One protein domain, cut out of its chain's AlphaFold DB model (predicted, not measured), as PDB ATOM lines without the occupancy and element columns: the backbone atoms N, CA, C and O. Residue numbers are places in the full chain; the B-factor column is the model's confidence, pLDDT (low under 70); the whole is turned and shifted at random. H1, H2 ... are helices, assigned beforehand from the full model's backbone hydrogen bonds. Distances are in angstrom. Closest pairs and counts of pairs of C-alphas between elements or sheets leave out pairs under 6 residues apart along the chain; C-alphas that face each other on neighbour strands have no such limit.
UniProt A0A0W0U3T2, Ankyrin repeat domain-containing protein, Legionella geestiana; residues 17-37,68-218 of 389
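This is residues 17 to 37 and 68 to 218 of the 389 residues of the protein "Ankyrin repeat domain-containing protein" of Legionella geestiana (UniProt A0A0W0U3T2). Four layers of helices are stacked in chain order: H1 with H2, then H3 with H4 and H5, then the hairpin of H6 and H7, then the hairpin of H8 and H9. Long loops, residues 121 to 138 and 166 to 183, lead between the last three layers. The printed part has 172 residues with nine named helices, H1 to H9, and no named strand: all helix. It is compact, with a radius of gyration of the C-alphas of 16.1 A and spans of 45 by 42 by 33 A.

Find C-alpha 17 at (121.573, 170.850, 190.792); from there H1 runs to residue 27, 14.9 A from first to last C-alpha. H2 is residues 30 to 37. Then come H3, residues 80 to 93, 19.2 A; H4, residues 97 to 101; and H5, residues 110 to 120. H6 is residues 139 to 151, 18.2 A, H7 155 to 165, H8 184 to 190. H9, residues 194 to 205, ends at C-alpha 205, (132.000, 137.335, 189.170).

H1 and H2 only just touch, with 3 pairs of C-alphas within 8 A, and only at the corner, closest at Phe 26 and Ile 33, 6.3 A. H1 touches H5 at a shallow tilt of 19 degrees, opposite ways; look at C-alphas 25 and 111, the closest, 6.5 A. H4 is close to but not clearly touching H5, C-alphas 101 and 112 being closest at 6.5 A. H3 touches H6 at Asp 82 and Leu 139, closest C-alphas 6.8 A. H6 touches H7 with residues 147 to 151 alone, closest C-alphas 151 and 158, 4.9 A. In the hairpin of H8 and H9, C-alphas 188 and 197 are closest, 5.9 A. H1 and H9 are apart. Every O i to N i+4 pair is within hydrogen-bond range in H1, H2 and H5 to H9; H3 has 9 of 10, H4 0 of 1 but 2 of 2 O i to N i+3 pairs.

The farthest C-alphas, Lys 70 and Arg 211, are 45.4 A apart. Residues 38 to 67 are not printed; C-alphas 37 and 68 are 28.7 A apart across the cut. The links H5 to H6 and H7 to H8 are long. Mean pLDDT of the printed part is 72.3; 71 residues are under 70, among them 17 to 37 and 68 to 102.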
ATOM      1  N   HIS A  17     120.337 171.573 191.070       56.38
ATOM      2  CA  HIS A  17     121.573 170.850 190.792       56.38
ATOM      3  C   HIS A  17     121.350 169.658 189.863       56.38
ATOM      4  O   HIS A  17     122.063 169.552 188.871       56.38
ATOM      5  N   ALA A  18     120.341 168.814 190.099       54.53
ATOM      6  CA  ALA A  18     120.037 167.678 189.219       54.53
ATOM      7  C   ALA A  18     119.686 168.140 187.792       54.53
ATOM      8  O   ALA A  18     120.169 167.585 186.804       54.53
ATOM      9  N   LEU A  19     118.893 169.210 187.671       54.41
ATOM     10  CA  LEU A  19     118.552 169.785 186.369       54.41
ATOM     11  C   LEU A  19     119.757 170.467 185.699       54.41
ATOM     12  O   LEU A  19     119.920 170.354 184.483       54.41
ATOM     13  N   ALA A  20     120.595 171.171 186.467       59.28
ATOM     14  CA  ALA A  20     121.831 171.764 185.963       59.28
ATOM     15  C   ALA A  20     122.795 170.684 185.464       59.28
ATOM     16  O   ALA A  20     123.310 170.805 184.359       59.28
ATOM     17  N   LEU A  21     122.956 169.598 186.216       62.84
ATOM     18  CA  LEU A  21     123.794 168.464 185.852       62.84
ATOM     19  C   LEU A  21     123.341 167.821 184.536       62.84
ATOM     20  O   LEU A  21     124.162 167.662 183.636       62.84
ATOM     21  N   CYS A  22     122.048 167.503 184.385       61.19
ATOM     22  CA  CYS A  22     121.514 166.969 183.127       61.19
ATOM     23  C   CYS A  22     121.790 167.917 181.957       61.19
ATOM     24  O   CYS A  22     122.255 167.489 180.905       61.19
ATOM     25  N   LYS A  23     121.552 169.221 182.141       62.06
ATOM     26  CA  LYS A  23     121.839 170.227 181.111       62.06
ATOM     27  C   LYS A  23     123.316 170.254 180.743       62.06
ATOM     28  O   LYS A  23     123.624 170.259 179.560       62.06
ATOM     29  N   THR A  24     124.208 170.244 181.730       64.38
ATOM     30  CA  THR A  24     125.655 170.232 181.515       64.38
ATOM     31  C   THR A  24     126.087 168.978 180.757       64.38
ATOM     32  O   THR A  24     126.723 169.102 179.715       64.38
ATOM     33  N   LEU A  25     125.685 167.789 181.214       63.91
ATOM     34  CA  LEU A  25     126.084 166.513 180.609       63.91
ATOM     35  C   LEU A  25     125.534 166.324 179.192       63.91
ATOM     36  O   LEU A  25     126.258 165.858 178.315       63.91
ATOM     37  N   PHE A  26     124.282 166.717 178.937       66.31
ATOM     38  CA  PHE A  26     123.744 166.677 177.579       66.31
ATOM     39  C   PHE A  26     124.397 167.740 176.696       66.31
ATOM     40  O   PHE A  26     124.743 167.436 175.562       66.31
ATOM     41  N   SER A  27     124.647 168.956 177.203       63.41
ATOM     42  CA  SER A  27     125.269 170.037 176.415       63.41
ATOM     43  C   SER A  27     126.659 169.702 175.877       63.41
ATOM     44  O   SER A  27     127.048 170.235 174.841       63.41
ATOM     45  N   SER A  28     127.388 168.807 176.547       64.25
ATOM     46  CA  SER A  28     128.694 168.321 176.097       64.25
ATOM     47  C   SER A  28     128.631 167.265 174.987       64.25
ATOM     48  O   SER A  28     129.684 166.887 174.482       64.25
ATOM     49  N   ASP A  29     127.440 166.802 174.591       65.12
ATOM     50  CA  ASP A  29     127.263 165.739 173.598       65.12
ATOM     51  C   ASP A  29     126.245 166.121 172.505       65.12
ATOM     52  O   ASP A  29     125.055 165.790 172.588       65.12
ATOM     53  N   PRO A  30     126.690 166.843 171.460       64.81
ATOM     54  CA  PRO A  30     125.808 167.332 170.404       64.81
ATOM     55  C   PRO A  30     125.104 166.220 169.614       64.81
ATOM     56  O   PRO A  30     124.011 166.448 169.096       64.81
ATOM     57  N   ALA A  31     125.705 165.029 169.520       64.25
ATOM     58  CA  ALA A  31     125.149 163.891 168.789       64.25
ATOM     59  C   ALA A  31     124.007 163.230 169.570       64.25
ATOM     60  O   ALA A  31     122.932 163.009 169.007       64.25
ATOM     61  N   LEU A  32     124.195 162.996 170.877       61.72
ATOM     62  CA  LEU A  32     123.111 162.524 171.739       61.72
ATOM     63  C   LEU A  32     121.995 163.548 171.846       61.72
ATOM     64  O   LEU A  32     120.830 163.163 171.815       61.72
ATOM     65  N   ILE A  33     122.342 164.839 171.949       58.69
ATOM     66  CA  ILE A  33     121.368 165.920 171.808       58.69
ATOM     67  C   ILE A  33     120.608 165.667 170.513       58.69
ATOM     68  O   ILE A  33     119.430 165.364 170.599       58.69
ATOM     69  N   GLY A  34     121.257 165.645 169.346       56.28
ATOM     70  CA  GLY A  34     120.616 165.372 168.054       56.28
ATOM     71  C   GLY A  34     119.664 164.166 168.047       56.28
ATOM     72  O   GLY A  34     118.556 164.280 167.529       56.28
ATOM     73  N   LYS A  35     120.043 163.044 168.672       59.88
ATOM     74  CA  LYS A  35     119.213 161.829 168.795       59.88
ATOM     75  C   LYS A  35     118.014 161.993 169.727       59.88
ATOM     76  O   LYS A  35     116.903 161.630 169.348       59.88
ATOM     77  N   ILE A  36     118.211 162.581 170.908       58.28
ATOM     78  CA  ILE A  36     117.123 162.983 171.812       58.28
ATOM     79  C   ILE A  36     116.196 163.957 171.082       58.28
ATOM     80  O   ILE A  36     114.978 163.799 171.138       58.28
ATOM     81  N   LEU A  37     116.754 164.917 170.337       53.50
ATOM     82  CA  LEU A  37     115.980 165.860 169.543       53.50
ATOM     83  C   LEU A  37     115.170 165.119 168.490       53.50
ATOM     84  O   LEU A  37     113.990 165.385 168.405       53.50
ATOM     85  N   ALA A  68     105.069 163.306 194.889       55.97
ATOM     86  CA  ALA A  68     105.588 163.671 196.206       55.97
ATOM     87  C   ALA A  68     104.483 164.248 197.107       55.97
ATOM     88  O   ALA A  68     104.327 163.783 198.229       55.97
ATOM     89  N   GLU A  69     103.644 165.147 196.581       59.19
ATOM     90  CA  GLU A  69     102.457 165.685 197.267       59.19
ATOM     91  C   GLU A  69     101.476 164.578 197.667       59.19
ATOM     92  O   GLU A  69     101.038 164.525 198.810       59.19
ATOM     93  N   LYS A  70     101.175 163.640 196.756       59.97
ATOM     94  CA  LYS A  70     100.315 162.481 197.057       59.97
ATOM     95  C   LYS A  70     100.888 161.582 198.163       59.97
ATOM     96  O   LYS A  70     100.133 160.858 198.805       59.97
ATOM     97  N   LEU A  71     102.207 161.582 198.335       54.19
ATOM     98  CA  LEU A  71     102.919 160.828 199.366       54.19
ATOM     99  C   LEU A  71     103.221 161.674 200.616       54.19
ATOM    100  O   LEU A  71     103.901 161.173 201.504       54.19
ATOM    101  N   GLU A  72     102.739 162.922 200.678       60.72
ATOM    102  CA  GLU A  72     102.984 163.879 201.770       60.72
ATOM    103  C   GLU A  72     104.481 164.127 202.058       60.72
ATOM    104  O   GLU A  72     104.879 164.429 203.179       60.72
ATOM    105  N   LEU A  73     105.334 164.012 201.033       55.06
ATOM    106  CA  LEU A  73     106.783 164.199 201.146       55.06
ATOM    107  C   LEU A  73     107.169 165.657 200.879       55.06
ATOM    108  O   LEU A  73     106.761 166.222 199.856       55.06
ATOM    109  N   GLN A  74     108.029 166.249 201.717       56.16
ATOM    110  CA  GLN A  74     108.685 167.504 201.346       56.16
ATOM    111  C   GLN A  74     109.806 167.229 200.343       56.16
ATOM    112  O   GLN A  74     110.600 166.306 200.487       56.16
ATOM    113  N   LEU A  75     109.878 168.040 199.292       54.59
ATOM    114  CA  LEU A  75     110.829 167.841 198.192       54.59
ATOM    115  C   LEU A  75     112.285 168.116 198.587       54.59
ATOM    116  O   LEU A  75     113.195 167.633 197.910       54.59
ATOM    117  N   ASP A  76     112.502 168.874 199.656       58.16
ATOM    118  CA  ASP A  76     113.827 169.117 200.231       58.16
ATOM    119  C   ASP A  76     114.357 167.880 200.979       58.16
ATOM    120  O   ASP A  76     115.568 167.685 201.034       58.16
ATOM    121  N   ASP A  77     113.469 166.976 201.413       54.34
ATOM    122  CA  ASP A  77     113.821 165.698 202.054       54.34
ATOM    123  C   ASP A  77     114.174 164.593 201.037       54.34
ATOM    124  O   ASP A  77     114.552 163.481 201.403       54.34
ATOM    125  N   ILE A  78     114.032 164.876 199.738       60.69
ATOM    126  CA  ILE A  78     114.284 163.927 198.650       60.69
ATOM    127  C   ILE A  78     115.694 164.151 198.103       60.69
ATOM    128  O   ILE A  78     116.037 165.258 197.668       60.69
ATOM    129  N   THR A  79     116.498 163.090 198.048       64.88
ATOM    130  CA  THR A  79     117.911 163.181 197.664       64.88
ATOM    131  C   THR A  79     118.083 163.577 196.192       64.88
ATOM    132  O   THR A  79     117.190 163.412 195.349       64.88
ATOM    133  N   ASN A  80     119.258 164.104 195.842       62.19
ATOM    134  CA  ASN A  80     119.582 164.450 194.453       62.19
ATOM    135  C   ASN A  80     119.526 163.236 193.519       62.19
ATOM    136  O   ASN A  80     119.076 163.338 192.374       62.19
ATOM    137  N   ALA A  81     119.927 162.080 194.034       59.59
ATOM    138  CA  ALA A  81     119.908 160.830 193.307       59.59
ATOM    139  C   ALA A  81     118.473 160.303 193.118       59.59
ATOM    140  O   ALA A  81     118.163 159.805 192.038       59.59
ATOM    141  N   ASP A  82     117.565 160.497 194.084       60.94
ATOM    142  CA  ASP A  82     116.137 160.155 193.950       60.94
ATOM    143  C   ASP A  82     115.451 160.974 192.853       60.94
ATOM    144  O   ASP A  82     114.751 160.437 191.989       60.94
ATOM    145  N   LYS A  83     115.681 162.292 192.865       62.75
ATOM    146  CA  LYS A  83     115.155 163.227 191.860       62.75
ATOM    147  C   LYS A  83     115.653 162.854 190.467       62.75
ATOM    148  O   LYS A  83     114.868 162.792 189.518       62.75
ATOM    149  N   LEU A  84     116.949 162.570 190.351       58.59
ATOM    150  CA  LEU A  84     117.576 162.198 189.092       58.59
ATOM    151  C   LEU A  84     117.146 160.801 188.622       58.59
ATOM    152  O   LEU A  84     116.902 160.622 187.436       58.59
ATOM    153  N   ASN A  85     116.948 159.842 189.526       59.84
ATOM    154  CA  ASN A  85     116.424 158.515 189.211       59.84
ATOM    155  C   ASN A  85     115.005 158.597 188.640       59.84
ATOM    156  O   ASN A  85     114.747 158.040 187.580       59.84
ATOM    157  N   VAL A  86     114.088 159.349 189.251       56.16
ATOM    158  CA  VAL A  86     112.735 159.450 188.685       56.16
ATOM    159  C   VAL A  86     112.731 160.183 187.343       56.16
ATOM    160  O   VAL A  86     111.965 159.799 186.465       56.16
ATOM    161  N   LEU A  87     113.577 161.201 187.154       55.84
ATOM    162  CA  LEU A  87     113.707 161.886 185.862       55.84
ATOM    163  C   LEU A  87     114.308 160.970 184.784       55.84
ATOM    164  O   LEU A  87     113.799 160.918 183.669       55.84
ATOM    165  N   PHE A  88     115.364 160.234 185.121       58.28
ATOM    166  CA  PHE A  88     116.162 159.466 184.171       58.28
ATOM    167  C   PHE A  88     115.673 158.032 183.982       58.28
ATOM    168  O   PHE A  88     115.469 157.602 182.851       58.28
ATOM    169  N   LEU A  89     115.412 157.295 185.064       56.16
ATOM    170  CA  LEU A  89     114.919 155.922 184.986       56.16
ATOM    171  C   LEU A  89     113.472 155.851 184.488       56.16
ATOM    172  O   LEU A  89     113.140 154.861 183.853       56.16
ATOM    173  N   ARG A  90     112.611 156.870 184.678       52.00
ATOM    174  CA  ARG A  90     111.313 156.893 183.962       52.00
ATOM    175  C   ARG A  90     111.470 157.185 182.476       52.00
ATOM    176  O   ARG A  90     110.786 156.544 181.692       52.00
ATOM    177  N   ALA A  91     112.350 158.108 182.082       49.28
ATOM    178  CA  ALA A  91     112.644 158.325 180.664       49.28
ATOM    179  C   ALA A  91     113.221 157.052 180.011       49.28
ATOM    180  O   ALA A  91     112.922 156.747 178.865       49.28
ATOM    181  N   TRP A  92     113.981 156.270 180.778       55.12
ATOM    182  CA  TRP A  92     114.492 154.956 180.397       55.12
ATOM    183  C   TRP A  92     113.416 153.849 180.355       55.12
ATOM    184  O   TRP A  92     113.459 153.001 179.471       55.12
ATOM    185  N   LEU A  93     112.470 153.818 181.306       49.41
ATOM    186  CA  LEU A  93     111.528 152.702 181.516       49.41
ATOM    187  C   LEU A  93     110.228 152.765 180.705       49.41
ATOM    188  O   LEU A  93     109.562 151.739 180.590       49.41
ATOM    189  N   VAL A  94     109.798 153.940 180.239       43.41
ATOM    190  CA  VAL A  94     108.403 154.108 179.796       43.41
ATOM    191  C   VAL A  94     108.143 153.636 178.354       43.41
ATOM    192  O   VAL A  94     106.996 153.310 178.075       43.41
ATOM    193  N   GLU A  95     109.137 153.506 177.458       41.75
ATOM    194  CA  GLU A  95     108.837 153.284 176.019       41.75
ATOM    195  C   GLU A  95     109.888 152.504 175.195       41.75
ATOM    196  O   GLU A  95     110.323 153.008 174.165       41.75
ATOM    197  N   ASP A  96     110.341 151.302 175.587       47.50
ATOM    198  CA  ASP A  96     111.239 150.499 174.713       47.50
ATOM    199  C   ASP A  96     112.436 151.313 174.161       47.50
ATOM    200  O   ASP A  96     112.837 151.224 172.998       47.50
ATOM    201  N   CYS A  97     113.018 152.155 175.021       51.88
ATOM    202  CA  CYS A  97     113.978 153.173 174.616       51.88
ATOM    203  C   CYS A  97     115.470 152.769 174.705       51.88
ATOM    204  O   CYS A  97     116.298 153.670 174.874       51.88
ATOM    205  N   PRO A  98     115.911 151.486 174.594       55.62
ATOM    206  CA  PRO A  98     117.336 151.225 174.424       55.62
ATOM    207  C   PRO A  98     117.903 151.997 173.233       55.62
ATOM    208  O   PRO A  98     118.994 152.534 173.336       55.62
ATOM    209  N   SER A  99     117.145 152.148 172.141       58.09
ATOM    210  CA  SER A  99     117.587 152.850 170.927       58.09
ATOM    211  C   SER A  99     118.055 154.291 171.162       58.09
ATOM    212  O   SER A  99     118.947 154.749 170.455       58.09
ATOM    213  N   LEU A 100     117.510 154.998 172.158       61.25
ATOM    214  CA  LEU A 100     117.931 156.362 172.492       61.25
ATOM    215  C   LEU A 100     119.321 156.406 173.127       61.25
ATOM    216  O   LEU A 100     120.098 157.331 172.896       61.25
ATOM    217  N   TRP A 101     119.620 155.403 173.946       69.06
ATOM    218  CA  TRP A 101     120.869 155.299 174.697       69.06
ATOM    219  C   TRP A 101     121.936 154.517 173.953       69.06
ATOM    220  O   TRP A 101     122.998 154.259 174.518       69.06
ATOM    221  N   LEU A 102     121.655 154.152 172.707       69.19
ATOM    222  CA  LEU A 102     122.545 153.392 171.862       69.19
ATOM    223  C   LEU A 102     122.964 154.224 170.651       69.19
ATOM    224  O   LEU A 102     122.177 154.963 170.049       69.19
ATOM    225  N   ASP A 103     124.233 154.113 170.288       70.31
ATOM    226  CA  ASP A 103     124.683 154.559 168.982       70.31
ATOM    227  C   ASP A 103     124.162 153.624 167.869       70.31
ATOM    228  O   ASP A 103     123.462 152.637 168.121       70.31
ATOM    229  N   ASP A 104     124.465 153.956 166.615       71.81
ATOM    230  CA  ASP A 104     123.978 153.187 165.459       71.81
ATOM    231  C   ASP A 104     124.603 151.777 165.397       71.81
ATOM    232  O   ASP A 104     124.080 150.877 164.739       71.81
ATOM    233  N   GLU A 105     125.683 151.562 166.150       73.94
ATOM    234  CA  GLU A 105     126.416 150.304 166.304       73.94
ATOM    235  C   GLU A 105     125.947 149.507 167.536       73.94
ATOM    236  O   GLU A 105     126.457 148.418 167.807       73.94
ATOM    237  N   LYS A 106     124.922 149.998 168.250       70.62
ATOM    238  CA  LYS A 106     124.373 149.433 169.492       70.62
ATOM    239  C   LYS A 106     125.333 149.472 170.687       70.62
ATOM    240  O   LYS A 106     125.180 148.675 171.618       70.62
ATOM    241  N   ASN A 107     126.281 150.403 170.716       72.56
ATOM    242  CA  ASN A 107     127.048 150.710 171.920       72.56
ATOM    243  C   ASN A 107     126.317 151.747 172.768       72.56
ATOM    244  O   ASN A 107     125.616 152.614 172.258       72.56
ATOM    245  N   ILE A 108     126.515 151.693 174.083       72.38
ATOM    246  CA  ILE A 108     125.939 152.671 175.007       72.38
ATOM    247  C   ILE A 108     126.538 154.058 174.774       72.38
ATOM    248  O   ILE A 108     127.760 154.215 174.791       72.38
ATOM    249  N   HIS A 109     125.683 155.077 174.704       73.44
ATOM    250  CA  HIS A 109     126.120 156.465 174.646       73.44
ATOM    251  C   HIS A 109     126.977 156.830 175.874       73.44
ATOM    252  O   HIS A 109     126.519 156.645 177.006       73.44
ATOM    253  N   PRO A 110     128.174 157.423 175.715       71.62
ATOM    254  CA  PRO A 110     129.031 157.790 176.845       71.62
ATOM    255  C   PRO A 110     128.334 158.645 177.917       71.62
ATOM    256  O   PRO A 110     128.543 158.441 179.110       71.62
ATOM    257  N   THR A 111     127.438 159.550 177.515       71.50
ATOM    258  CA  THR A 111     126.633 160.388 178.423       71.50
ATOM    259  C   THR A 111     125.723 159.574 179.335       71.50
ATOM    260  O   THR A 111     125.542 159.948 180.492       71.50
ATOM    261  N   PHE A 112     125.193 158.444 178.854       73.44
ATOM    262  CA  PHE A 112     124.421 157.528 179.687       73.44
ATOM    263  C   PHE A 112     125.292 156.943 180.804       73.44
ATOM    264  O   PHE A 112     124.926 157.012 181.977       73.44
ATOM    265  N   ILE A 113     126.482 156.444 180.450       73.62
ATOM    266  CA  ILE A 113     127.454 155.937 181.427       73.62
ATOM    267  C   ILE A 113     127.858 157.031 182.417       73.62
ATOM    268  O   ILE A 113     127.892 156.771 183.615       73.62
ATOM    269  N   ASN A 114     128.115 158.255 181.956       75.50
ATOM    270  CA  ASN A 114     128.501 159.362 182.832       75.50
ATOM    271  C   ASN A 114     127.404 159.711 183.842       75.50
ATOM    272  O   ASN A 114     127.704 159.937 185.015       75.50
ATOM    273  N   LEU A 115     126.135 159.722 183.416       74.38
ATOM    274  CA  LEU A 115     125.030 159.973 184.335       74.38
ATOM    275  C   LEU A 115     124.870 158.834 185.346       74.38
ATOM    276  O   LEU A 115     124.680 159.103 186.532       74.38
ATOM    277  N   LEU A 116     125.000 157.578 184.904       75.19
ATOM    278  CA  LEU A 116     125.006 156.426 185.805       75.19
ATOM    279  C   LEU A 116     126.136 156.502 186.831       75.19
ATOM    280  O   LEU A 116     125.890 156.285 188.012       75.19
ATOM    281  N   VAL A 117     127.357 156.825 186.400       77.00
ATOM    282  CA  VAL A 117     128.515 156.949 187.295       77.00
ATOM    283  C   VAL A 117     128.284 158.056 188.316       77.00
ATOM    284  O   VAL A 117     128.542 157.859 189.501       77.00
ATOM    285  N   HIS A 118     127.756 159.202 187.885       77.31
ATOM    286  CA  HIS A 118     127.445 160.301 188.791       77.31
ATOM    287  C   HIS A 118     126.380 159.907 189.826       77.31
ATOM    288  O   HIS A 118     126.560 160.158 191.015       77.31
ATOM    289  N   LEU A 119     125.305 159.242 189.388       75.62
ATOM    290  CA  LEU A 119     124.256 158.706 190.263       75.62
ATOM    291  C   LEU A 119     124.818 157.733 191.301       75.62
ATOM    292  O   LEU A 119     124.572 157.880 192.497       75.62
ATOM    293  N   ALA A 120     125.590 156.759 190.834       80.38
ATOM    294  CA  ALA A 120     126.181 155.709 191.650       80.38
ATOM    295  C   ALA A 120     127.258 156.226 192.619       80.38
ATOM    296  O   ALA A 120     127.542 155.574 193.616       80.38
ATOM    297  N   SER A 121     127.825 157.409 192.362       82.00
ATOM    298  CA  SER A 121     128.788 158.070 193.257       82.00
ATOM    299  C   SER A 121     128.127 158.879 194.381       82.00
ATOM    300  O   SER A 121     128.827 159.455 195.213       82.00
ATOM    301  N   SER A 122     126.795 158.984 194.400       77.62
ATOM    302  CA  SER A 122     126.080 159.699 195.461       77.62
ATOM    303  C   SER A 122     126.058 158.899 196.768       77.62
ATOM    304  O   SER A 122     125.937 157.675 196.754       77.62
ATOM    305  N   SER A 123     126.128 159.592 197.910       76.38
ATOM    306  CA  SER A 123     126.083 158.966 199.244       76.38
ATOM    307  C   SER A 123     124.803 158.171 199.496       76.38
ATOM    308  O   SER A 123     124.811 157.203 200.252       76.38
ATOM    309  N   ASP A 124     123.716 158.563 198.834       76.69
ATOM    310  CA  ASP A 124     122.375 158.045 199.091       76.69
ATOM    311  C   ASP A 124     121.967 156.965 198.077       76.69
ATOM    312  O   ASP A 124     120.826 156.512 198.066       76.69
ATOM    313  N   PHE A 125     122.887 156.521 197.214       80.19
ATOM    314  CA  PHE A 125     122.592 155.563 196.145       80.19
ATOM    315  C   PHE A 125     122.027 154.223 196.656       80.19
ATOM    316  O   PHE A 125     121.128 153.636 196.045       80.19
ATOM    317  N   HIS A 126     122.517 153.784 197.814       83.12
ATOM    318  CA  HIS A 126     122.047 152.597 198.529       83.12
ATOM    319  C   HIS A 126     121.016 152.922 199.627       83.12
ATOM    320  O   HIS A 126     120.518 152.024 200.305       83.12
ATOM    321  N   ALA A 127     120.662 154.197 199.821       80.25
ATOM    322  CA  ALA A 127     119.622 154.585 200.766       80.25
ATOM    323  C   ALA A 127     118.229 154.288 200.192       80.25
ATOM    324  O   ALA A 127     117.995 154.336 198.981       80.25
ATOM    325  N   LYS A 128     117.275 153.966 201.074       76.44
ATOM    326  CA  LYS A 128     115.885 153.712 200.676       76.44
ATOM    327  C   LYS A 128     115.269 154.988 200.108       76.44
ATOM    328  O   LYS A 128     115.248 156.014 200.779       76.44
ATOM    329  N   SER A 129     114.692 154.878 198.916       70.19
ATOM    330  CA  SER A 129     114.041 155.990 198.234       70.19
ATOM    331  C   SER A 129     112.536 155.996 198.509       70.19
ATOM    332  O   SER A 129     111.854 155.014 198.187       70.19
ATOM    333  N   PRO A 130     111.957 157.100 199.013       63.03
ATOM    334  CA  PRO A 130     110.508 157.221 199.144       63.03
ATOM    335  C   PRO A 130     109.813 157.382 197.777       63.03
ATOM    336  O   PRO A 130     108.602 157.195 197.662       63.03
ATOM    337  N   LEU A 131     110.573 157.695 196.720       60.09
ATOM    338  CA  LEU A 131     110.058 157.915 195.370       60.09
ATOM    339  C   LEU A 131     110.149 156.700 194.443       60.09
ATOM    340  O   LEU A 131     109.539 156.742 193.359       60.09
ATOM    341  N   SER A 132     110.855 155.635 194.848       63.50
ATOM    342  CA  SER A 132     110.974 154.412 194.049       63.50
ATOM    343  C   SER A 132     109.595 153.901 193.609       63.50
ATOM    344  O   SER A 132     108.571 154.078 194.279       63.50
ATOM    345  N   SER A 133     109.536 153.296 192.422       56.50
ATOM    346  CA  SER A 133     108.313 152.671 191.906       56.50
ATOM    347  C   SER A 133     107.825 151.531 192.805       56.50
ATOM    348  O   SER A 133     106.634 151.223 192.794       56.50
ATOM    349  N   ARG A 134     108.727 150.941 193.603       65.12
ATOM    350  CA  ARG A 134     108.443 149.900 194.592       65.12
ATOM    351  C   ARG A 134     108.798 150.404 195.985       65.12
ATOM    352  O   ARG A 134     109.913 150.850 196.235       65.12
ATOM    353  N   GLN A 135     107.835 150.329 196.896       62.38
ATOM    354  CA  GLN A 135     107.970 150.877 198.242       62.38
ATOM    355  C   GLN A 135     109.185 150.273 198.976       62.38
ATOM    356  O   GLN A 135     109.306 149.050 199.111       62.38
ATOM    357  N   GLY A 136     110.080 151.142 199.455       69.56
ATOM    358  CA  GLY A 136     111.246 150.763 200.259       69.56
ATOM    359  C   GLY A 136     112.458 150.238 199.480       69.56
ATOM    360  O   GLY A 136     113.339 149.657 200.112       69.56
ATOM    361  N   PHE A 137     112.497 150.408 198.155       76.50
ATOM    362  CA  PHE A 137     113.669 150.098 197.329       76.50
ATOM    363  C   PHE A 137     114.663 151.264 197.329       76.50
ATOM    364  O   PHE A 137     114.258 152.431 197.351       76.50
ATOM    365  N   SER A 138     115.955 150.953 197.261       80.88
ATOM    366  CA  SER A 138     116.996 151.944 196.976       80.88
ATOM    367  C   SER A 138     117.065 152.299 195.488       80.88
ATOM    368  O   SER A 138     116.378 151.721 194.626       80.88
ATOM    369  N   LEU A 139     117.924 153.263 195.168       78.62
ATOM    370  CA  LEU A 139     118.210 153.638 193.788       78.62
ATOM    371  C   LEU A 139     119.008 152.557 193.075       78.62
ATOM    372  O   LEU A 139     118.661 152.230 191.938       78.62
ATOM    373  N   TYR A 140     119.982 151.956 193.757       84.62
ATOM    374  CA  TYR A 140     120.697 150.785 193.263       84.62
ATOM    375  C   TYR A 140     119.733 149.654 192.892       84.62
ATOM    376  O   TYR A 140     119.776 149.167 191.768       84.62
ATOM    377  N   GLN A 141     118.800 149.286 193.774       82.06
ATOM    378  CA  GLN A 141     117.853 148.196 193.509       82.06
ATOM    379  C   GLN A 141     116.915 148.499 192.340       82.06
ATOM    380  O   GLN A 141     116.564 147.612 191.562       82.06
ATOM    381  N   THR A 142     116.504 149.759 192.197       79.31
ATOM    382  CA  THR A 142     115.693 150.189 191.052       79.31
ATOM    383  C   THR A 142     116.504 150.097 189.754       79.31
ATOM    384  O   THR A 142     116.002 149.603 188.746       79.31
ATOM    385  N   LEU A 143     117.766 150.533 189.781       81.00
ATOM    386  CA  LEU A 143     118.670 150.463 188.638       81.00
ATOM    387  C   LEU A 143     119.000 149.014 188.257       81.00
ATOM    388  O   LEU A 143     118.953 148.676 187.078       81.00
ATOM    389  N   ASP A 144     119.283 148.154 189.230       85.31
ATOM    390  CA  ASP A 144     119.596 146.739 189.038       85.31
ATOM    391  C   ASP A 144     118.489 146.004 188.268       85.31
ATOM    392  O   ASP A 144     118.757 145.303 187.290       85.31
ATOM    393  N   LEU A 145     117.223 146.236 188.631       79.81
ATOM    394  CA  LEU A 145     116.081 145.691 187.891       79.81
ATOM    395  C   LEU A 145     116.054 146.158 186.432       79.81
ATOM    396  O   LEU A 145     115.786 145.361 185.533       79.81
ATOM    397  N   ASN A 146     116.358 147.434 186.195       78.56
ATOM    398  CA  ASN A 146     116.344 148.016 184.855       78.56
ATOM    399  C   ASN A 146     117.497 147.494 183.995       78.56
ATOM    400  O   ASN A 146     117.286 147.177 182.826       78.56
ATOM    401  N   ILE A 147     118.697 147.367 184.569       82.56
ATOM    402  CA  ILE A 147     119.863 146.780 183.900       82.56
ATOM    403  C   ILE A 147     119.576 145.321 183.537       82.56
ATOM    404  O   ILE A 147     119.828 144.900 182.411       82.56
ATOM    405  N   THR A 148     118.984 144.568 184.466       81.56
ATOM    406  CA  THR A 148     118.612 143.168 184.242       81.56
ATOM    407  C   THR A 148     117.611 143.038 183.089       81.56
ATOM    408  O   THR A 148     117.775 142.185 182.217       81.56
ATOM    409  N   ALA A 149     116.584 143.895 183.056       79.50
ATOM    410  CA  ALA A 149     115.588 143.907 181.985       79.50
ATOM    411  C   ALA A 149     116.201 144.267 180.621       79.50
ATOM    412  O   ALA A 149     115.906 143.601 179.630       79.50
ATOM    413  N   LEU A 150     117.090 145.265 180.580       77.50
ATOM    414  CA  LEU A 150     117.848 145.655 179.385       77.50
ATOM    415  C   LEU A 150     118.711 144.503 178.852       77.50
ATOM    416  O   LEU A 150     118.772 144.263 177.647       77.50
ATOM    417  N   GLY A 151     119.360 143.768 179.755       80.50
ATOM    418  CA  GLY A 151     120.243 142.655 179.426       80.50
ATOM    419  C   GLY A 151     119.593 141.534 178.618       80.50
ATOM    420  O   GLY A 151     120.292 140.827 177.895       80.50
ATOM    421  N   LYS A 152     118.260 141.408 178.678       80.44
ATOM    422  CA  LYS A 152     117.499 140.437 177.878       80.44
ATOM    423  C   LYS A 152     117.667 140.659 176.378       80.44
ATOM    424  O   LYS A 152     117.771 139.695 175.630       80.44
ATOM    425  N   SER A 153     117.681 141.918 175.939       79.50
ATOM    426  CA  SER A 153     117.863 142.277 174.529       79.50
ATOM    427  C   SER A 153     119.304 142.675 174.211       79.50
ATOM    428  O   SER A 153     119.743 142.536 173.070       79.50
ATOM    429  N   LEU A 154     120.048 143.167 175.206       80.69
ATOM    430  CA  LEU A 154     121.376 143.749 175.024       80.69
ATOM    431  C   LEU A 154     122.349 143.285 176.131       80.69
ATOM    432  O   LEU A 154     122.747 144.069 176.995       80.69
ATOM    433  N   PRO A 155     122.792 142.017 176.118       84.50
ATOM    434  CA  PRO A 155     123.627 141.455 177.188       84.50
ATOM    435  C   PRO A 155     125.030 142.083 177.273       84.50
ATOM    436  O   PRO A 155     125.597 142.207 178.358       84.50
ATOM    437  N   MET A 156     125.598 142.525 176.143       82.12
ATOM    438  CA  MET A 156     126.904 143.210 176.120       82.12
ATOM    439  C   MET A 156     126.837 144.592 176.782       82.12
ATOM    440  O   MET A 156     127.756 145.002 177.490       82.12
ATOM    441  N   VAL A 157     125.715 145.284 176.583       80.12
ATOM    442  CA  VAL A 157     125.394 146.590 177.170       80.12
ATOM    443  C   VAL A 157     125.228 146.443 178.681       80.12
ATOM    444  O   VAL A 157     125.875 147.164 179.436       80.12
ATOM    445  N   GLU A 158     124.460 145.451 179.142       85.56
ATOM    446  CA  GLU A 158     124.373 145.115 180.568       85.56
ATOM    447  C   GLU A 158     125.764 144.895 181.189       85.56
ATOM    448  O   GLU A 158     126.093 145.502 182.212       85.56
ATOM    449  N   ARG A 159     126.608 144.068 180.558       86.94
ATOM    450  CA  ARG A 159     127.964 143.785 181.051       86.94
ATOM    451  C   ARG A 159     128.809 145.055 181.166       86.94
ATOM    452  O   ARG A 159     129.523 145.226 182.154       86.94
ATOM    453  N   ALA A 160     128.733 145.944 180.176       83.44
ATOM    454  CA  ALA A 160     129.451 147.214 180.193       83.44
ATOM    455  C   ALA A 160     128.999 148.111 181.357       83.44
ATOM    456  O   ALA A 160     129.841 148.717 182.023       83.44
ATOM    457  N   ILE A 161     127.694 148.154 181.647       84.25
ATOM    458  CA  ILE A 161     127.158 148.905 182.790       84.25
ATOM    459  C   ILE A 161     127.688 148.326 184.104       84.25
ATOM    460  O   ILE A 161     128.237 149.074 184.913       84.25
ATOM    461  N   TRP A 162     127.607 147.006 184.302       87.56
ATOM    462  CA  TRP A 162     128.118 146.362 185.517       87.56
ATOM    463  C   TRP A 162     129.615 146.584 185.720       87.56
ATOM    464  O   TRP A 162     130.056 146.885 186.831       87.56
ATOM    465  N   MET A 163     130.396 146.525 184.640       85.56
ATOM    466  CA  MET A 163     131.822 146.830 184.676       85.56
ATOM    467  C   MET A 163     132.081 148.252 185.180       85.56
ATOM    468  O   MET A 163     132.928 148.433 186.053       85.56
ATOM    469  N   ARG A 164     131.342 149.249 184.678       84.88
ATOM    470  CA  ARG A 164     131.479 150.647 185.111       84.88
ATOM    471  C   ARG A 164     131.035 150.850 186.555       84.88
ATOM    472  O   ARG A 164     131.770 151.476 187.309       84.88
ATOM    473  N   LEU A 165     129.902 150.273 186.958       85.56
ATOM    474  CA  LEU A 165     129.424 150.348 188.341       85.56
ATOM    475  C   LEU A 165     130.431 149.735 189.319       85.56
ATOM    476  O   LEU A 165     130.742 150.346 190.331       85.56
ATOM    477  N   SER A 166     131.034 148.590 188.985       85.25
ATOM    478  CA  SER A 166     132.029 147.950 189.858       85.25
ATOM    479  C   SER A 166     133.285 148.789 190.120       85.25
ATOM    480  O   SER A 166     134.033 148.483 191.045       85.25
ATOM    481  N   GLN A 167     133.557 149.808 189.295       83.69
ATOM    482  CA  GLN A 167     134.701 150.712 189.456       83.69
ATOM    483  C   GLN A 167     134.424 151.850 190.447       83.69
ATOM    484  O   GLN A 167     135.348 152.579 190.798       83.69
ATOM    485  N   ILE A 168     133.178 152.014 190.895       83.69
ATOM    486  CA  ILE A 168     132.768 153.103 191.780       83.69
ATOM    487  C   ILE A 168     132.908 152.642 193.239       83.69
ATOM    488  O   ILE A 168     132.328 151.618 193.614       83.69
ATOM    489  N   PRO A 169     133.669 153.366 194.084       82.69
ATOM    490  CA  PRO A 169     133.784 153.040 195.502       82.69
ATOM    491  C   PRO A 169     132.421 153.062 196.205       82.69
ATOM    492  O   PRO A 169     131.655 154.005 196.039       82.69
ATOM    493  N   GLY A 170     132.146 152.047 197.027       81.75
ATOM    494  CA  GLY A 170     130.926 151.973 197.839       81.75
ATOM    495  C   GLY A 170     129.743 151.247 197.195       81.75
ATOM    496  O   GLY A 170     128.738 151.071 197.874       81.75
ATOM    497  N   ILE A 171     129.861 150.780 195.945       86.56
ATOM    498  CA  ILE A 171     128.807 149.979 195.306       86.56
ATOM    499  C   ILE A 171     128.679 148.620 195.978       86.56
ATOM    500  O   ILE A 171     129.581 147.802 195.857       86.56
ATOM    501  N   ASP A 172     127.552 148.355 196.634       87.31
ATOM    502  CA  ASP A 172     127.263 147.076 197.281       87.31
ATOM    503  C   ASP A 172     126.337 146.192 196.430       87.31
ATOM    504  O   ASP A 172     125.128 146.415 196.346       87.31
ATOM    505  N   PHE A 173     126.893 145.133 195.833       87.81
ATOM    506  CA  PHE A 173     126.104 144.145 195.086       87.81
ATOM    507  C   PHE A 173     125.192 143.285 195.974       87.81
ATOM    508  O   PHE A 173     124.267 142.641 195.470       87.81
ATOM    509  N   ASN A 174     125.437 143.284 197.285       88.12
ATOM    510  CA  ASN A 174     124.744 142.464 198.273       88.12
ATOM    511  C   ASN A 174     123.667 143.238 199.031       88.12
ATOM    512  O   ASN A 174     123.121 142.716 200.008       88.12
ATOM    513  N   GLU A 175     123.335 144.450 198.575       87.75
ATOM    514  CA  GLU A 175     122.318 145.272 199.212       87.75
ATOM    515  C   GLU A 175     120.986 144.509 199.300       87.75
ATOM    516  O   GLU A 175     120.426 144.036 198.303       87.75
ATOM    517  N   SER A 176     120.467 144.406 200.518       85.69
ATOM    518  CA  SER A 176     119.197 143.761 200.823       85.69
ATOM    519  C   SER A 176     118.033 144.755 200.796       85.69
ATOM    520  O   SER A 176     118.149 145.867 201.309       85.69
ATOM    521  N   ASN A 177     116.888 144.353 200.246       75.31
ATOM    522  CA  ASN A 177     115.696 145.199 200.156       75.31
ATOM    523  C   ASN A 177     114.830 145.175 201.423       75.31
ATOM    524  O   ASN A 177     114.964 144.294 202.266       75.31
ATOM    525  N   ASN A 178     113.938 146.174 201.499       66.81
ATOM    526  CA  ASN A 178     112.865 146.411 202.475       66.81
ATOM    527  C   ASN A 178     112.781 145.477 203.714       66.81
ATOM    528  O   ASN A 178     113.738 145.406 204.473       66.81
ATOM    529  N   TYR A 179     111.612 144.911 204.032       65.75
ATOM    530  CA  TYR A 179     111.360 144.157 205.271       65.75
ATOM    531  C   TYR A 179     111.833 142.695 205.185       65.75
ATOM    532  O   TYR A 179     111.971 142.030 206.205       65.75
ATOM    533  N   TRP A 180     112.080 142.189 203.972       72.62
ATOM    534  CA  TRP A 180     112.442 140.789 203.726       72.62
ATOM    535  C   TRP A 180     113.950 140.544 203.689       72.62
ATOM    536  O   TRP A 180     114.378 139.392 203.694       72.62
ATOM    537  N   GLY A 181     114.760 141.600 203.588       80.75
ATOM    538  CA  GLY A 181     116.213 141.483 203.509       80.75
ATOM    539  C   GLY A 181     116.691 140.714 202.278       80.75
ATOM    540  O   GLY A 181     117.780 140.143 202.292       80.75
ATOM    541  N   ASN A 182     115.890 140.670 201.213       86.44
ATOM    542  CA  ASN A 182     116.238 139.952 199.994       86.44
ATOM    543  C   ASN A 182     117.304 140.732 199.224       86.44
ATOM    544  O   ASN A 182     117.090 141.892 198.875       86.44
ATOM    545  N   THR A 183     118.427 140.090 198.911       89.94
ATOM    546  CA  THR A 183     119.399 140.642 197.954       89.94
ATOM    547  C   THR A 183     118.849 140.620 196.528       89.94
ATOM    548  O   THR A 183     117.818 140.001 196.238       89.94
ATOM    549  N   SER A 184     119.581 141.244 195.607       88.00
ATOM    550  CA  SER A 184     119.315 141.175 194.168       88.00
ATOM    551  C   SER A 184     119.119 139.735 193.656       88.00
ATOM    552  O   SER A 184     118.165 139.465 192.922       88.00
ATOM    553  N   LEU A 185     119.950 138.787 194.113       91.44
ATOM    554  CA  LEU A 185     119.832 137.370 193.752       91.44
ATOM    555  C   LEU A 185     118.498 136.773 194.205       91.44
ATOM    556  O   LEU A 185     117.783 136.197 193.390       91.44
ATOM    557  N   HIS A 186     118.116 136.967 195.472       90.25
ATOM    558  CA  HIS A 186     116.825 136.490 195.981       90.25
ATOM    559  C   HIS A 186     115.667 137.028 195.147       90.25
ATOM    560  O   HIS A 186     114.746 136.290 194.805       90.25
ATOM    561  N   PHE A 187     115.720 138.317 194.803       87.00
ATOM    562  CA  PHE A 187     114.667 138.948 194.026       87.00
ATOM    563  C   PHE A 187     114.544 138.326 192.629       87.00
ATOM    564  O   PHE A 187     113.444 137.939 192.233       87.00
ATOM    565  N   LYS A 188     115.652 138.184 191.894       87.50
ATOM    566  CA  LYS A 188     115.643 137.609 190.539       87.50
ATOM    567  C   LYS A 188     115.167 136.148 190.538       87.50
ATOM    568  O   LYS A 188     114.311 135.788 189.730       87.50
ATOM    569  N   ILE A 189     115.616 135.349 191.511       89.56
ATOM    570  CA  ILE A 189     115.173 133.955 191.696       89.56
ATOM    571  C   ILE A 189     113.679 133.901 192.039       89.56
ATOM    572  O   ILE A 189     112.930 133.109 191.471       89.56
ATOM    573  N   SER A 190     113.212 134.778 192.933       86.62
ATOM    574  CA  SER A 190     111.810 134.810 193.357       86.62
ATOM    575  C   SER A 190     110.836 135.109 192.215       86.62
ATOM    576  O   SER A 190     109.688 134.671 192.291       86.62
ATOM    577  N   ASN A 191     111.269 135.863 191.201       81.12
ATOM    578  CA  ASN A 191     110.459 136.241 190.038       81.12
ATOM    579  C   ASN A 191     110.654 135.297 188.839       81.12
ATOM    580  O   ASN A 191     110.226 135.624 187.736       81.12
ATOM    581  N   GLY A 192     111.307 134.149 189.042       73.56
ATOM    582  CA  GLY A 192     111.488 133.132 188.009       73.56
ATOM    583  C   GLY A 192     112.411 133.555 186.862       73.56
ATOM    584  O   GLY A 192     112.243 133.121 185.726       73.56
ATOM    585  N   GLN A 193     113.378 134.437 187.128       75.88
ATOM    586  CA  GLN A 193     114.279 134.978 186.110       75.88
ATOM    587  C   GLN A 193     115.623 134.231 186.081       75.88
ATOM    588  O   GLN A 193     116.673 134.837 186.298       75.88
ATOM    589  N   SER A 194     115.625 132.915 185.851       82.06
ATOM    590  CA  SER A 194     116.848 132.094 185.960       82.06
ATOM    591  C   SER A 194     117.957 132.488 184.990       82.06
ATOM    592  O   SER A 194     119.088 132.669 185.424       82.06
ATOM    593  N   GLU A 195     117.642 132.705 183.709       83.38
ATOM    594  CA  GLU A 195     118.635 133.131 182.708       83.38
ATOM    595  C   GLU A 195     119.252 134.489 183.069       83.38
ATOM    596  O   GLU A 195     120.466 134.676 183.023       83.38
ATOM    597  N   ASP A 196     118.413 135.431 183.505       84.56
ATOM    598  CA  ASP A 196     118.871 136.741 183.963       84.56
ATOM    599  C   ASP A 196     119.726 136.631 185.231       84.56
ATOM    600  O   ASP A 196     120.698 137.366 185.389       84.56
ATOM    601  N   THR A 197     119.387 135.705 186.132       89.00
ATOM    602  CA  THR A 197     120.142 135.454 187.366       89.00
ATOM    603  C   THR A 197     121.511 134.857 187.052       89.00
ATOM    604  O   THR A 197     122.511 135.364 187.552       89.00
ATOM    605  N   ILE A 198     121.574 133.838 186.188       90.69
ATOM    606  CA  ILE A 198     122.826 133.222 185.722       90.69
ATOM    607  C   ILE A 198     123.703 134.279 185.050       90.69
ATOM    608  O   ILE A 198     124.875 134.438 185.393       90.69
ATOM    609  N   ARG A 199     123.131 135.056 184.123       90.00
ATOM    610  CA  ARG A 199     123.846 136.126 183.421       90.00
ATOM    611  C   ARG A 199     124.372 137.186 184.384       90.00
ATOM    612  O   ARG A 199     125.520 137.601 184.244       90.00
ATOM    613  N   PHE A 200     123.576 137.585 185.376       90.75
ATOM    614  CA  PHE A 200     123.997 138.507 186.428       90.75
ATOM    615  C   PHE A 200     125.168 137.941 187.247       90.75
ATOM    616  O   PHE A 200     126.195 138.609 187.351       90.75
ATOM    617  N   ILE A 201     125.068 136.704 187.751       91.62
ATOM    618  CA  ILE A 201     126.143 136.030 188.505       91.62
ATOM    619  C   ILE A 201     127.442 136.028 187.692       91.62
ATOM    620  O   ILE A 201     128.464 136.545 188.151       91.62
ATOM    621  N   ARG A 202     127.392 135.539 186.447       90.81
ATOM    622  CA  ARG A 202     128.551 135.500 185.544       90.81
ATOM    623  C   ARG A 202     129.117 136.883 185.279       90.81
ATOM    624  O   ARG A 202     130.335 137.062 185.290       90.81
ATOM    625  N   ASN A 203     128.254 137.869 185.034       89.44
ATOM    626  CA  ASN A 203     128.687 139.234 184.789       89.44
ATOM    627  C   ASN A 203     129.478 139.770 185.972       89.44
ATOM    628  O   ASN A 203     130.602 140.200 185.740       89.44
ATOM    629  N   ILE A 204     128.945 139.686 187.194       88.06
ATOM    630  CA  ILE A 204     129.582 140.246 188.391       88.06
ATOM    631  C   ILE A 204     130.856 139.482 188.779       88.06
ATOM    632  O   ILE A 204     131.877 140.110 189.059       88.06
ATOM    633  N   LEU A 205     130.844 138.145 188.754       87.06
ATOM    634  CA  LEU A 205     132.000 137.335 189.170       87.06
ATOM    635  C   LEU A 205     133.185 137.402 188.200       87.06
ATOM    636  O   LEU A 205     134.326 137.209 188.613       87.06
ATOM    637  N   THR A 206     132.935 137.696 186.922       86.38
ATOM    638  CA  THR A 206     133.994 137.837 185.906       86.38
ATOM    639  C   THR A 206     134.503 139.273 185.758       86.38
ATOM    640  O   THR A 206     135.332 139.534 184.880       86.38
ATOM    641  N   LEU A 207     134.016 140.226 186.566       83.44
ATOM    642  CA  LEU A 207     134.546 141.588 186.543       83.44
ATOM    643  C   LEU A 207     135.987 141.611 187.077       83.44
ATOM    644  O   LEU A 207     136.316 140.868 188.005       83.44
ATOM    645  N   PRO A 208     136.862 142.478 186.532       72.62
ATOM    646  CA  PRO A 208     138.219 142.634 187.041       72.62
ATOM    647  C   PRO A 208     138.196 142.996 188.532       72.62
ATOM    648  O   PRO A 208     137.636 144.022 188.924       72.62
ATOM    649  N   SER A 209     138.798 142.149 189.369       59.34
ATOM    650  CA  SER A 209     138.871 142.398 190.808       59.34
ATOM    651  C   SER A 209     140.044 143.326 191.131       59.34
ATOM    652  O   SER A 209     141.209 142.960 190.988       59.34
ATOM    653  N   GLU A 210     139.754 144.537 191.603       59.34
ATOM    654  CA  GLU A 210     140.716 145.272 192.428       59.34
ATOM    655  C   GLU A 210     140.596 144.783 193.873       59.34
ATOM    656  O   GLU A 210     139.511 144.410 194.326       59.34
ATOM    657  N   ARG A 211     141.715 144.798 194.607       56.19
ATOM    658  CA  ARG A 211     141.877 144.223 195.959       56.19
ATOM    659  C   ARG A 211     140.898 144.745 197.032       56.19
ATOM    660  O   ARG A 211     140.905 144.204 198.132       56.19
ATOM    661  N   SER A 212     140.052 145.728 196.719       51.19
ATOM    662  CA  SER A 212     139.143 146.397 197.662       51.19
ATOM    663  C   SER A 212     137.664 146.393 197.241       51.19
ATOM    664  O   SER A 212     136.881 147.147 197.812       51.19
ATOM    665  N   ARG A 213     137.258 145.596 196.240       54.88
ATOM    666  CA  ARG A 213     135.871 145.611 195.730       54.88
ATOM    667  C   ARG A 213     134.970 144.571 196.414       54.88
ATOM    668  O   ARG A 213     135.419 143.442 196.630       54.88
ATOM    669  N   PRO A 214     133.703 144.912 196.718       56.22
ATOM    670  CA  PRO A 214     132.748 143.970 197.286       56.22
ATOM    671  C   PRO A 214     132.452 142.859 196.281       56.22
ATOM    672  O   PRO A 214     132.111 143.103 195.124       56.22
ATOM    673  N   ARG A 215     132.627 141.617 196.730       77.12
ATOM    674  CA  ARG A 215     132.281 140.425 195.957       77.12
ATOM    675  C   ARG A 215     130.801 140.127 196.149       77.12
ATOM    676  O   ARG A 215     130.278 140.317 197.246       77.12
ATOM    677  N   LEU A 216     130.153 139.649 195.092       88.62
ATOM    678  CA  LEU A 216     128.816 139.079 195.193       88.62
ATOM    679  C   LEU A 216     128.848 137.919 196.199       88.62
ATOM    680  O   LEU A 216     129.592 136.958 196.016       88.62
ATOM    681  N   ASP A 217     128.060 138.032 197.258       91.50
ATOM    682  CA  ASP A 217     127.863 137.015 198.280       91.50
ATOM    683  C   ASP A 217     126.634 136.180 197.913       91.50
ATOM    684  O   ASP A 217     125.482 136.554 198.156       91.50
ATOM    685  N   VAL A 218     126.895 135.023 197.310       93.44
ATOM    686  CA  VAL A 218     125.866 134.047 196.929       93.44
ATOM    687  C   VAL A 218     125.300 133.264 198.120       93.44
ATOM    688  O   VAL A 218     124.342 132.515 197.947       93.44
TER     689      VAL A 218